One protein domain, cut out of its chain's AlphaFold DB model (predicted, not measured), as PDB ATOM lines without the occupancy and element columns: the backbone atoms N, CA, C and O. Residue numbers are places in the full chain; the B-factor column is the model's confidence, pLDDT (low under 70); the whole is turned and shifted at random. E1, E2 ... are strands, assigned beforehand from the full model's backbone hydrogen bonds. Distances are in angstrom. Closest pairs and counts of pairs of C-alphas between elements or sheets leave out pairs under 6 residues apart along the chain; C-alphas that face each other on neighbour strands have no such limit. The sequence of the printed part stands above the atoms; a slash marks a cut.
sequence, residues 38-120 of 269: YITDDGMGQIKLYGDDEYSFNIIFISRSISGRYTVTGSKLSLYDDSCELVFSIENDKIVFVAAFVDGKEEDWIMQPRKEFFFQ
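Overview. This is residues 38 to 120 of the 269 residues of an uncharacterized protein of Thermoanaerobacterales bacterium (UniProt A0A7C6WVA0). The domain is a small closed barrel of eight strands, E1 to E8 in chain order round the ring, with the short strands E1 and E8 side by side at the closing seam. E2 and E3 on one wall run crosswise to E5, E6 and E7 on the opposite wall, and the longest strand, E4, bends by 67 degrees from the one wall into the other. The printed part has 83 residues, no named helix and eight strands; its class is all strand, and each neighbour pair is antiparallel. It is compact, with a radius of gyration of the C-alphas of 11.7 A, and rounded, with spans of 31 by 28 by 20 A.

Along the chain. E1, residues 38 to 40, begins with C-alpha 38 at (113.002, 89.311, 109.889) and is 7.0 A long. E2, residues 45 to 50, measures 16.6 A, and E3, residues 54 to 59, 17.0 A. E4, residues 64 to 73, spans 25.5 A, with its bend at residue 68, where the C-alpha is at (100.463, 79.874, 106.502). E5 is residues 76 to 81, 16.7 A, and E6 residues 84 to 90, 19.2 A. E7, residues 94 to 102, measures 24.0 A. E8, residues 116 to 119, is 9.8 A long and ends with C-alpha 119 at (116.501, 89.380, 112.472).

Arrangement. E1 to E8 in order form a meander, each strand the antiparallel neighbour of the one before. In the hairpin of E1 and E2, N 38 and O 47 are 2.8 A apart, within hydrogen-bond range. Across E2 and E3, directions 172 degrees apart, N 48 and O 56 are within range at 2.8 A. E4 is staggered: it pairs with E3 over residues 64 to 69, with N 57 and O 66 at 2.7 A, and with E5 over residues 69 to 73, with N 71 and O 78 at 2.9 A. Within hydrogen-bond range are also N 79 and O 86, 2.8 A apart, across the hairpin of E5 and E6, and N 87 and O 99, 2.8 A apart, across the hairpin of E6 and E7. E8 is beside residues 94 to 96 of E7, with N 117 and O 95 at 2.8 A. E8 and E1 close the ring, with N 118 and O 39 at 2.8 A and directions 138 degrees apart. E3 and E6 are apart, as are E2 and E7.

Size, cuts and confidence. The C-alphas farthest apart, those of Asp 103 and Gln 120, are 31.2 A from each other. The C-alphas of the first and last printed residues, Tyr 38 and Gln 120, are 5.4 A apart. The printed part has no cut. The link from E7 to E8, residues 103 to 115, is long; the other links are tight. The mean pLDDT of the printed part is 81.0, and residues 51 to 52, 60 to 64, 92 to 93 and 108 to 114 are under 70.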
ATOM      1  N   TYR A  38     111.845  89.187 110.751       85.69
ATOM      2  CA  TYR A  38     113.002  89.311 109.889       85.69
ATOM      3  C   TYR A  38     112.683  90.336 108.803       85.69
ATOM      4  O   TYR A  38     111.632  90.248 108.161       85.69
ATOM      5  N   ILE A  39     113.560  91.317 108.604       82.94
ATOM      6  CA  ILE A  39     113.348  92.421 107.661       82.94
ATOM      7  C   ILE A  39     114.554  92.527 106.736       82.94
ATOM      8  O   ILE A  39     115.697  92.318 107.141       82.94
ATOM      9  N   THR A  40     114.299  92.831 105.473       81.88
ATOM     10  CA  THR A  40     115.357  93.142 104.520       81.88
ATOM     11  C   THR A  40     116.032  94.479 104.836       81.88
ATOM     12  O   THR A  40     115.420  95.389 105.387       81.88
ATOM     13  N   ASP A  41     117.293  94.628 104.442       75.06
ATOM     14  CA  ASP A  41     118.078  95.865 104.587       75.06
ATOM     15  C   ASP A  41     117.391  97.128 104.029       75.06
ATOM     16  O   ASP A  41     117.482  98.211 104.603       75.06
ATOM     17  N   ASP A  42     116.672  96.981 102.919       75.81
ATOM     18  CA  ASP A  42     115.894  98.035 102.267       75.81
ATOM     19  C   ASP A  42     114.492  98.246 102.868       75.81
ATOM     20  O   ASP A  42     113.761  99.126 102.413       75.81
ATOM     21  N   GLY A  43     114.089  97.446 103.862       74.44
ATOM     22  CA  GLY A  43     112.763  97.497 104.487       74.44
ATOM     23  C   GLY A  43     111.608  97.035 103.590       74.44
ATOM     24  O   GLY A  43     110.446  97.178 103.969       74.44
ATOM     25  N   MET A  44     111.895  96.499 102.401       79.88
ATOM     26  CA  MET A  44     110.887  96.160 101.390       79.88
ATOM     27  C   MET A  44     110.297  94.755 101.552       79.88
ATOM     28  O   MET A  44     109.282  94.446 100.924       79.88
ATOM     29  N   GLY A  45     110.925  93.898 102.357       82.31
ATOM     30  CA  GLY A  45     110.469  92.551 102.680       82.31
ATOM     31  C   GLY A  45     110.462  92.319 104.187       82.31
ATOM     32  O   GLY A  45     111.401  92.683 104.891       82.31
ATOM     33  N   GLN A  46     109.407  91.677 104.676       87.00
ATOM     34  CA  GLN A  46     109.234  91.313 106.074       87.00
ATOM     35  C   GLN A  46     108.674  89.894 106.182       87.00
ATOM     36  O   GLN A  46     107.616  89.594 105.630       87.00
ATOM     37  N   ILE A  47     109.354  89.045 106.949       89.31
ATOM     38  CA  ILE A  47     108.865  87.734 107.381       89.31
ATOM     39  C   ILE A  47     108.649  87.808 108.885       89.31
ATOM     40  O   ILE A  47     109.560  88.143 109.631       89.31
ATOM     41  N   LYS A  48     107.451  87.480 109.348       86.19
ATOM     42  CA  LYS A  48     107.157  87.324 110.770       86.19
ATOM     43  C   LYS A  48     106.841  85.861 111.034       86.19
ATOM     44  O   LYS A  48     105.874  85.355 110.477       86.19
ATOM     45  N   LEU A  49     107.628  85.221 111.889       83.69
ATOM     46  CA  LEU A  49     107.414  83.857 112.378       83.69
ATOM     47  C   LEU A  49     106.821  83.961 113.789       83.69
ATOM     48  O   LEU A  49     107.332  84.732 114.603       83.69
ATOM     49  N   TYR A  50     105.715  83.274 114.072       73.25
ATOM     50  CA  TYR A  50     104.992  83.370 115.347       73.25
ATOM     51  C   TYR A  50     104.139  82.122 115.627       73.25
ATOM     52  O   TYR A  50     104.008  81.240 114.784       73.25
ATOM     53  N   GLY A  51     103.547  82.050 116.824       66.31
ATOM     54  CA  GLY A  51     102.744  80.893 117.234       66.31
ATOM     55  C   GLY A  51     103.596  79.630 117.354       66.31
ATOM     56  O   GLY A  51     104.785  79.723 117.650       66.31
ATOM     57  N   ASP A  52     103.001  78.467 117.108       66.81
ATOM     58  CA  ASP A  52     103.740  77.199 117.137       66.81
ATOM     59  C   ASP A  52     104.562  76.985 115.847       66.81
ATOM     60  O   ASP A  52     105.632  76.383 115.878       66.81
ATOM     61  N   ASP A  53     104.091  77.523 114.721       79.19
ATOM     62  CA  ASP A  53     104.611  77.284 113.365       79.19
ATOM     63  C   ASP A  53     103.869  78.147 112.323       79.19
ATOM     64  O   ASP A  53     103.710  77.750 111.172       79.19
ATOM     65  N   GLU A  54     103.384  79.334 112.694       82.31
ATOM     66  CA  GLU A  54     102.674  80.245 111.790       82.31
ATOM     67  C   GLU A  54     103.583  81.354 111.260       82.31
ATOM     68  O   GLU A  54     104.507  81.818 111.934       82.31
ATOM     69  N   TYR A  55     103.315  81.826 110.043       88.12
ATOM     70  CA  TYR A  55     104.029  82.977 109.502       88.12
ATOM     71  C   TYR A  55     103.127  83.959 108.763       88.12
ATOM     72  O   TYR A  55     102.078  83.607 108.224       88.12
ATOM     73  N   SER A  56     103.613  85.195 108.675       86.12
ATOM     74  CA  SER A  56     103.155  86.188 107.710       86.12
ATOM     75  C   SER A  56     104.352  86.730 106.945       86.12
ATOM     76  O   SER A  56     105.321  87.190 107.548       86.12
ATOM     77  N   PHE A  57     104.271  86.713 105.626       87.56
ATOM     78  CA  PHE A  57     105.281  87.212 104.716       87.56
ATOM     79  C   PHE A  57     104.692  88.346 103.879       87.56
ATOM     80  O   PHE A  57     103.645  88.193 103.250       87.56
ATOM     81  N   ASN A  58     105.352  89.499 103.897       82.06
ATOM     82  CA  ASN A  58     104.979  90.667 103.115       82.06
ATOM     83  C   ASN A  58     106.200  91.145 102.339       82.06
ATOM     84  O   ASN A  58     107.263  91.361 102.919       82.06
ATOM     85  N   ILE A  59     106.043  91.329 101.034       75.06
ATOM     86  CA  ILE A  59     107.061  91.973 100.219       75.06
ATOM     87  C   ILE A  59     106.426  92.956  99.239       75.06
ATOM     88  O   ILE A  59     105.578  92.616  98.407       75.06
ATOM     89  N   ILE A  60     106.905  94.195  99.319       64.25
ATOM     90  CA  ILE A  60     106.378  95.341  98.580       64.25
ATOM     91  C   ILE A  60     106.560  95.145  97.067       64.25
ATOM     92  O   ILE A  60     105.649  95.440  96.295       64.25
ATOM     93  N   PHE A  61     107.688  94.572  96.631       60.38
ATOM     94  CA  PHE A  61     108.021  94.422  95.206       60.38
ATOM     95  C   PHE A  61     107.051  93.545  94.404       60.38
ATOM     96  O   PHE A  61     106.829  93.825  93.229       60.38
ATOM     97  N   ILE A  62     106.452  92.519  95.016       63.47
ATOM     98  CA  ILE A  62     105.477  91.642  94.342       63.47
ATOM     99  C   ILE A  62     104.037  91.888  94.808       63.47
ATOM    100  O   ILE A  62     103.137  91.166  94.389       63.47
ATOM    101  N   SER A  63     103.809  92.901  95.661       66.88
ATOM    102  CA  SER A  63     102.488  93.255  96.215       66.88
ATOM    103  C   SER A  63     101.717  92.042  96.749       66.88
ATOM    104  O   SER A  63     100.497  91.946  96.604       66.88
ATOM    105  N   ARG A  64     102.441  91.088  97.344       67.44
ATOM    106  CA  ARG A  64     101.882  89.829  97.827       67.44
ATOM    107  C   ARG A  64     102.089  89.741  99.330       67.44
ATOM    108  O   ARG A  64     103.201  89.912  99.827       67.44
ATOM    109  N   SER A  65     100.996  89.467 100.030       76.19
ATOM    110  CA  SER A  65     101.020  89.034 101.418       76.19
ATOM    111  C   SER A  65     100.634  87.564 101.440       76.19
ATOM    112  O   SER A  65      99.626  87.187 100.843       76.19
ATOM    113  N   ILE A  66     101.474  86.744 102.059       85.38
ATOM    114  CA  ILE A  66     101.290  85.300 102.170       85.38
ATOM    115  C   ILE A  66     101.341  84.947 103.651       85.38
ATOM    116  O   ILE A  66     102.135  85.516 104.397       85.38
ATOM    117  N   SER A  67     100.499  84.026 104.090       87.94
ATOM    118  CA  SER A  67     100.512  83.518 105.457       87.94
ATOM    119  C   SER A  67     100.183  82.042 105.450       87.94
ATOM    120  O   SER A  67      99.411  81.597 104.606       87.94
ATOM    121  N   GLY A  68     100.711  81.302 106.411       90.50
ATOM    122  CA  GLY A  68     100.463  79.874 106.502       90.50
ATOM    123  C   GLY A  68     101.313  79.243 107.586       90.50
ATOM    124  O   GLY A  68     101.543  79.855 108.632       90.50
ATOM    125  N   ARG A  69     101.784  78.025 107.324       91.69
ATOM    126  CA  ARG A  69     102.583  77.247 108.274       91.69
ATOM    127  C   ARG A  69     104.035  77.165 107.828       91.69
ATOM    128  O   ARG A  69     104.304  77.183 106.630       91.69
ATOM    129  N   TYR A  70     104.966  77.071 108.766       93.06
ATOM    130  CA  TYR A  70     106.382  76.904 108.464       93.06
ATOM    131  C   TYR A  70     106.965  75.657 109.120       93.06
ATOM    132  O   TYR A  70     106.459  75.156 110.116       93.06
ATOM    133  N   THR A  71     108.063  75.157 108.566       92.19
ATOM    134  CA  THR A  71     108.870  74.112 109.200       92.19
ATOM    135  C   THR A  71     110.328  74.532 109.245       92.19
ATOM    136  O   THR A  71     110.814  75.266 108.382       92.19
ATOM    137  N   VAL A  72     111.028  74.056 110.273       88.12
ATOM    138  CA  VAL A  72     112.471  74.230 110.428       88.12
ATOM    139  C   VAL A  72     113.104  72.851 110.511       88.12
ATOM    140  O   VAL A  72     112.652  71.991 111.265       88.12
ATOM    141  N   THR A  73     114.123  72.597 109.698       86.94
ATOM    142  CA  THR A  73     114.848  71.320 109.689       86.94
ATOM    143  C   THR A  73     116.330  71.595 109.479       86.94
ATOM    144  O   THR A  73     116.756  71.924 108.371       86.94
ATOM    145  N   GLY A  74     117.119  71.482 110.551       84.94
ATOM    146  CA  GLY A  74     118.515  71.923 110.548       84.94
ATOM    147  C   GLY A  74     118.610  73.408 110.188       84.94
ATOM    148  O   GLY A  74     117.883  74.228 110.736       84.94
ATOM    149  N   SER A  75     119.448  73.744 109.207       88.06
ATOM    150  CA  SER A  75     119.621  75.109 108.695       88.06
ATOM    151  C   SER A  75     118.617  75.508 107.602       88.06
ATOM    152  O   SER A  75     118.860  76.462 106.864       88.06
ATOM    153  N   LYS A  76     117.498  74.793 107.447       91.69
ATOM    154  CA  LYS A  76     116.467  75.094 106.441       91.69
ATOM    155  C   LYS A  76     115.183  75.579 107.110       91.69
ATOM    156  O   LYS A  76     114.659  74.897 107.989       91.69
ATOM    157  N   LEU A  77     114.649  76.694 106.619       92.31
ATOM    158  CA  LEU A  77     113.299  77.186 106.905       92.31
ATOM    159  C   LEU A  77     112.445  77.061 105.632       92.31
ATOM    160  O   LEU A  77     112.829  77.577 104.582       92.31
ATOM    161  N   SER A  78     111.289  76.406 105.725       93.06
ATOM    162  CA  SER A  78     110.294  76.334 104.645       93.06
ATOM    163  C   SER A  78     108.996  77.011 105.080       93.06
ATOM    164  O   SER A  78     108.469  76.685 106.140       93.06
ATOM    165  N   LEU A  79     108.474  77.933 104.269       92.62
ATOM    166  CA  LEU A  79     107.181  78.595 104.466       92.62
ATOM    167  C   LEU A  79     106.168  78.033 103.462       92.62
ATOM    168  O   LEU A  79     106.422  78.080 102.260       92.62
ATOM    169  N   TYR A  80     105.032  77.532 103.941       91.25
ATOM    170  CA  TYR A  80     104.001  76.895 103.121       91.25
ATOM    171  C   TYR A  80     102.733  77.744 103.038       91.25
ATOM    172  O   TYR A  80     102.221  78.235 104.043       91.25
ATOM    173  N   ASP A  81     102.221  77.891 101.827       85.62
ATOM    174  CA  ASP A  81     100.896  78.412 101.483       85.62
ATOM    175  C   ASP A  81     100.215  77.391 100.559       85.62
ATOM    176  O   ASP A  81     100.890  76.516 100.008       85.62
ATOM    177  N   ASP A  82      98.899  77.499 100.365       82.06
ATOM    178  CA  ASP A  82      98.065  76.501  99.674       82.06
ATOM    179  C   ASP A  82      98.615  76.074  98.298       82.06
ATOM    180  O   ASP A  82      98.384  74.948  97.858       82.06
ATOM    181  N   SER A  83      99.355  76.958  97.619       82.12
ATOM    182  CA  SER A  83      99.935  76.697  96.298       82.12
ATOM    183  C   SER A  83     101.444  76.954  96.199       82.12
ATOM    184  O   SER A  83     101.981  76.914  95.086       82.12
ATOM    185  N   CYS A  84     102.144  77.283  97.293       85.94
ATOM    186  CA  CYS A  84     103.581  77.560  97.217       85.94
ATOM    187  C   CYS A  84     104.395  77.184  98.459       85.94
ATOM    188  O   CYS A  84     103.938  77.318  99.591       85.94
ATOM    189  N   GLU A  85     105.647  76.790  98.224       90.69
ATOM    190  CA  GLU A  85     106.692  76.654  99.241       90.69
ATOM    191  C   GLU A  85     107.774  77.710  98.987       90.69
ATOM    192  O   GLU A  85     108.304  77.812  97.881       90.69
ATOM    193  N   LEU A  86     108.137  78.474 100.014       89.69
ATOM    194  CA  LEU A  86     109.289  79.373  99.996       89.69
ATOM    195  C   LEU A  86     110.381  78.798 100.895       89.69
ATOM    196  O   LEU A  86     110.131  78.502 102.061       89.69
ATOM    197  N   VAL A  87     111.590  78.656 100.361       91.25
ATOM    198  CA  VAL A  87     112.720  78.029 101.049       91.25
ATOM    199  C   VAL A  87     113.777  79.068 101.389       91.25
ATOM    200  O   VAL A  87     114.229  79.825 100.526       91.25
ATOM    201  N   PHE A  88     114.225  79.034 102.640       91.19
ATOM    202  CA  PHE A  88     115.264  79.892 103.185       91.19
ATOM    203  C   PHE A  88     116.366  79.058 103.843       91.19
ATOM    204  O   PHE A  88     116.108  78.013 104.445       91.19
ATOM    205  N   SER A  89     117.597  79.552 103.748       91.06
ATOM    206  CA  SER A  89     118.730  79.083 104.543       91.06
ATOM    207  C   SER A  89     118.799  79.901 105.824       91.06
ATOM    208  O   SER A  89     118.720  81.128 105.771       91.06
ATOM    209  N   ILE A  90     118.951  79.231 106.960       87.31
ATOM    210  CA  ILE A  90     119.177  79.845 108.265       87.31
ATOM    211  C   ILE A  90     120.681  80.017 108.441       87.31
ATOM    212  O   ILE A  90     121.445  79.050 108.395       87.31
ATOM    213  N   GLU A  91     121.087  81.260 108.650       83.88
ATOM    214  CA  GLU A  91     122.432  81.656 109.047       83.88
ATOM    215  C   GLU A  91     122.347  82.342 110.425       83.88
ATOM    216  O   GLU A  91     121.252  82.572 110.934       83.88
ATOM    217  N   ASN A  92     123.486  82.630 111.061       67.31
ATOM    218  CA  ASN A  92     123.534  83.045 112.473       67.31
ATOM    219  C   ASN A  92     122.575  84.202 112.829       67.31
ATOM    220  O   ASN A  92     121.879  84.127 113.835       67.31
ATOM    221  N   ASP A  93     122.538  85.263 112.022       66.19
ATOM    222  CA  ASP A  93     121.790  86.505 112.276       66.19
ATOM    223  C   ASP A  93     120.761  86.841 111.180       66.19
ATOM    224  O   ASP A  93     120.088  87.878 111.222       66.19
ATOM    225  N   LYS A  94     120.619  85.959 110.186       79.75
ATOM    226  CA  LYS A  94     119.781  86.196 109.013       79.75
ATOM    227  C   LYS A  94     119.192  84.915 108.445       79.75
ATOM    228  O   LYS A  94     119.738  83.825 108.592       79.75
ATOM    229  N   ILE A  95     118.091  85.074 107.724       88.69
ATOM    230  CA  ILE A  95     117.578  84.053 106.815       88.69
ATOM    231  C   ILE A  95     117.746  84.541 105.380       88.69
ATOM    232  O   ILE A  95     117.467  85.696 105.054       88.69
ATOM    233  N   VAL A  96     118.235  83.662 104.517       88.19
ATOM    234  CA  VAL A  96     118.553  83.987 103.125       88.19
ATOM    235  C   VAL A  96     117.588  83.242 102.226       88.19
ATOM    236  O   VAL A  96     117.480  82.022 102.320       88.19
ATOM    237  N   PHE A  97     116.886  83.958 101.348       88.19
ATOM    238  CA  PHE A  97     116.009  83.321 100.371       88.19
ATOM    239  C   PHE A  97     116.819  82.436  99.415       88.19
ATOM    240  O   PHE A  97     117.801  82.886  98.814       88.19
ATOM    241  N   VAL A  98     116.390  81.181  99.274       88.50
ATOM    242  CA  VAL A  98     117.049  80.165  98.443       88.50
ATOM    243  C   VAL A  98     116.240  79.881  97.187       88.50
ATOM    244  O   VAL A  98     116.799  79.956  96.096       88.50
ATOM    245  N   ALA A  99     114.958  79.541  97.334       87.81
ATOM    246  CA  ALA A  99     114.112  79.104  96.227       87.81
ATOM    247  C   ALA A  99     112.624  79.297  96.540       87.81
ATOM    248  O   ALA A  99     112.221  79.367  97.703       87.81
ATOM    249  N   ALA A 100     111.804  79.323  95.493       86.94
ATOM    250  CA  ALA A 100     110.355  79.226  95.597       86.94
ATOM    251  C   ALA A 100     109.844  78.100  94.700       86.94
ATOM    252  O   ALA A 100     110.330  77.919  93.586       86.94
ATOM    253  N   PHE A 101     108.835  77.380  95.175       87.44
ATOM    254  CA  PHE A 101     108.146  76.339  94.433       87.44
ATOM    255  C   PHE A 101     106.662  76.683  94.340       87.44
ATOM    256  O   PHE A 101     106.032  76.944  95.362       87.44
ATOM    257  N   VAL A 102     106.095  76.657  93.136       85.62
ATOM    258  CA  VAL A 102     104.654  76.823  92.887       85.62
ATOM    259  C   VAL A 102     104.148  75.557  92.214       85.62
ATOM    260  O   VAL A 102     104.738  75.096  91.236       85.62
ATOM    261  N   ASP A 103     103.106  74.940  92.772       85.56
ATOM    262  CA  ASP A 103     102.579  73.646  92.306       85.56
ATOM    263  C   ASP A 103     103.677  72.568  92.121       85.56
ATOM    264  O   ASP A 103     103.660  71.766  91.183       85.56
ATOM    265  N   GLY A 104     104.677  72.577  93.012       81.75
ATOM    266  CA  GLY A 104     105.808  71.643  93.009       81.75
ATOM    267  C   GLY A 104     106.886  71.912  91.951       81.75
ATOM    268  O   GLY A 104     107.785  71.087  91.784       81.75
ATOM    269  N   LYS A 105     106.821  73.038  91.233       84.62
ATOM    270  CA  LYS A 105     107.845  73.461  90.267       84.62
ATOM    271  C   LYS A 105     108.626  74.644  90.805       84.62
ATOM    272  O   LYS A 105     108.033  75.570  91.343       84.62
ATOM    273  N   GLU A 106     109.945  74.595  90.661       84.69
ATOM    274  CA  GLU A 106     110.825  75.697  91.042       84.69
ATOM    275  C   GLU A 106     110.586  76.905  90.130       84.69
ATOM    276  O   GLU A 106     110.547  76.773  88.904       84.69
ATOM    277  N   GLU A 107     110.406  78.072  90.738       80.62
ATOM    278  CA  GLU A 107     110.100  79.328  90.065       80.62
ATOM    279  C   GLU A 107     111.203  80.358  90.350       80.62
ATOM    280  O   GLU A 107     111.409  80.788  91.485       80.62
ATOM    281  N   ASP A 108     111.886  80.805  89.294       67.25
ATOM    282  CA  ASP A 108     113.040  81.717  89.382       67.25
ATOM    283  C   ASP A 108     112.666  83.201  89.561       67.25
ATOM    284  O   ASP A 108     113.524  84.049  89.816       67.25
ATOM    285  N   TRP A 109     111.388  83.558  89.401       63.44
ATOM    286  CA  TRP A 109     110.951  84.958  89.322       63.44
ATOM    287  C   TRP A 109     110.686  85.619  90.679       63.44
ATOM    288  O   TRP A 109     110.383  86.812  90.714       63.44
ATOM    289  N   ILE A 110     110.787  84.881  91.790       62.22
ATOM    290  CA  ILE A 110     110.289  85.376  93.078       62.22
ATOM    291  C   ILE A 110     111.319  86.233  93.835       62.22
ATOM    292  O   ILE A 110     110.893  87.218  94.435       62.22
ATOM    293  N   MET A 111     112.640  85.994  93.754       60.19
ATOM    294  CA  MET A 111     113.662  86.889  94.346       60.19
ATOM    295  C   MET A 111     115.054  86.725  93.717       60.19
ATOM    296  O   MET A 111     115.819  85.830  94.074       60.19
ATOM    297  N   GLN A 112     115.425  87.638  92.824       57.03
ATOM    298  CA  GLN A 112     116.796  87.791  92.329       57.03
ATOM    299  C   GLN A 112     117.279  89.210  92.661       57.03
ATOM    300  O   GLN A 112     116.591  90.164  92.287       57.03
ATOM    301  N   PRO A 113     118.451  89.392  93.302       56.69
ATOM    302  CA  PRO A 113     119.347  88.387  93.895       56.69
ATOM    303  C   PRO A 113     118.884  87.903  95.288       56.69
ATOM    304  O   PRO A 113     118.058  88.560  95.916       56.69
ATOM    305  N   ARG A 114     119.443  86.766  95.753       68.69
ATOM    306  CA  ARG A 114     119.264  86.128  97.083       68.69
ATOM    307  C   ARG A 114     119.014  87.154  98.188       68.69
ATOM    308  O   ARG A 114     119.956  87.746  98.713       68.69
ATOM    309  N   LYS A 115     117.743  87.396  98.502       80.69
ATOM    310  CA  LYS A 115     117.372  88.447  99.441       80.69
ATOM    311  C   LYS A 115     117.641  87.963 100.860       80.69
ATOM    312  O   LYS A 115     117.193  86.886 101.254       80.69
ATOM    313  N   GLU A 116     118.397  88.760 101.598       85.62
ATOM    314  CA  GLU A 116     118.718  88.508 102.997       85.62
ATOM    315  C   GLU A 116     117.699  89.225 103.877       85.62
ATOM    316  O   GLU A 116     117.381  90.395 103.649       85.62
ATOM    317  N   PHE A 117     117.188  88.512 104.873       85.38
ATOM    318  CA  PHE A 117     116.340  89.072 105.906       85.38
ATOM    319  C   PHE A 117     117.072  88.960 107.230       85.38
ATOM    320  O   PHE A 117     117.389  87.863 107.691       85.38
ATOM    321  N   PHE A 118     117.316  90.104 107.842       79.50
ATOM    322  CA  PHE A 118     118.016  90.217 109.107       79.50
ATOM    323  C   PHE A 118     117.004  90.137 110.233       79.50
ATOM    324  O   PHE A 118     115.915  90.712 110.134       79.50
ATOM    325  N   PHE A 119     117.347  89.413 111.292       77.06
ATOM    326  CA  PHE A 119     116.501  89.380 112.472       77.06
ATOM    327  C   PHE A 119     116.365  90.800 113.031       77.06
ATOM    328  O   PHE A 119     117.359  91.474 113.303       77.06
ATOM    329  N   GLN A 120     115.130  91.277 113.170       71.19
ATOM    330  CA  GLN A 120     114.877  92.555 113.806       71.19
ATOM    331  C   GLN A 120     115.082  92.379 115.305       71.19
ATOM    332  O   GLN A 120     114.242  91.816 116.010       71.19
TER     333      GLN A 120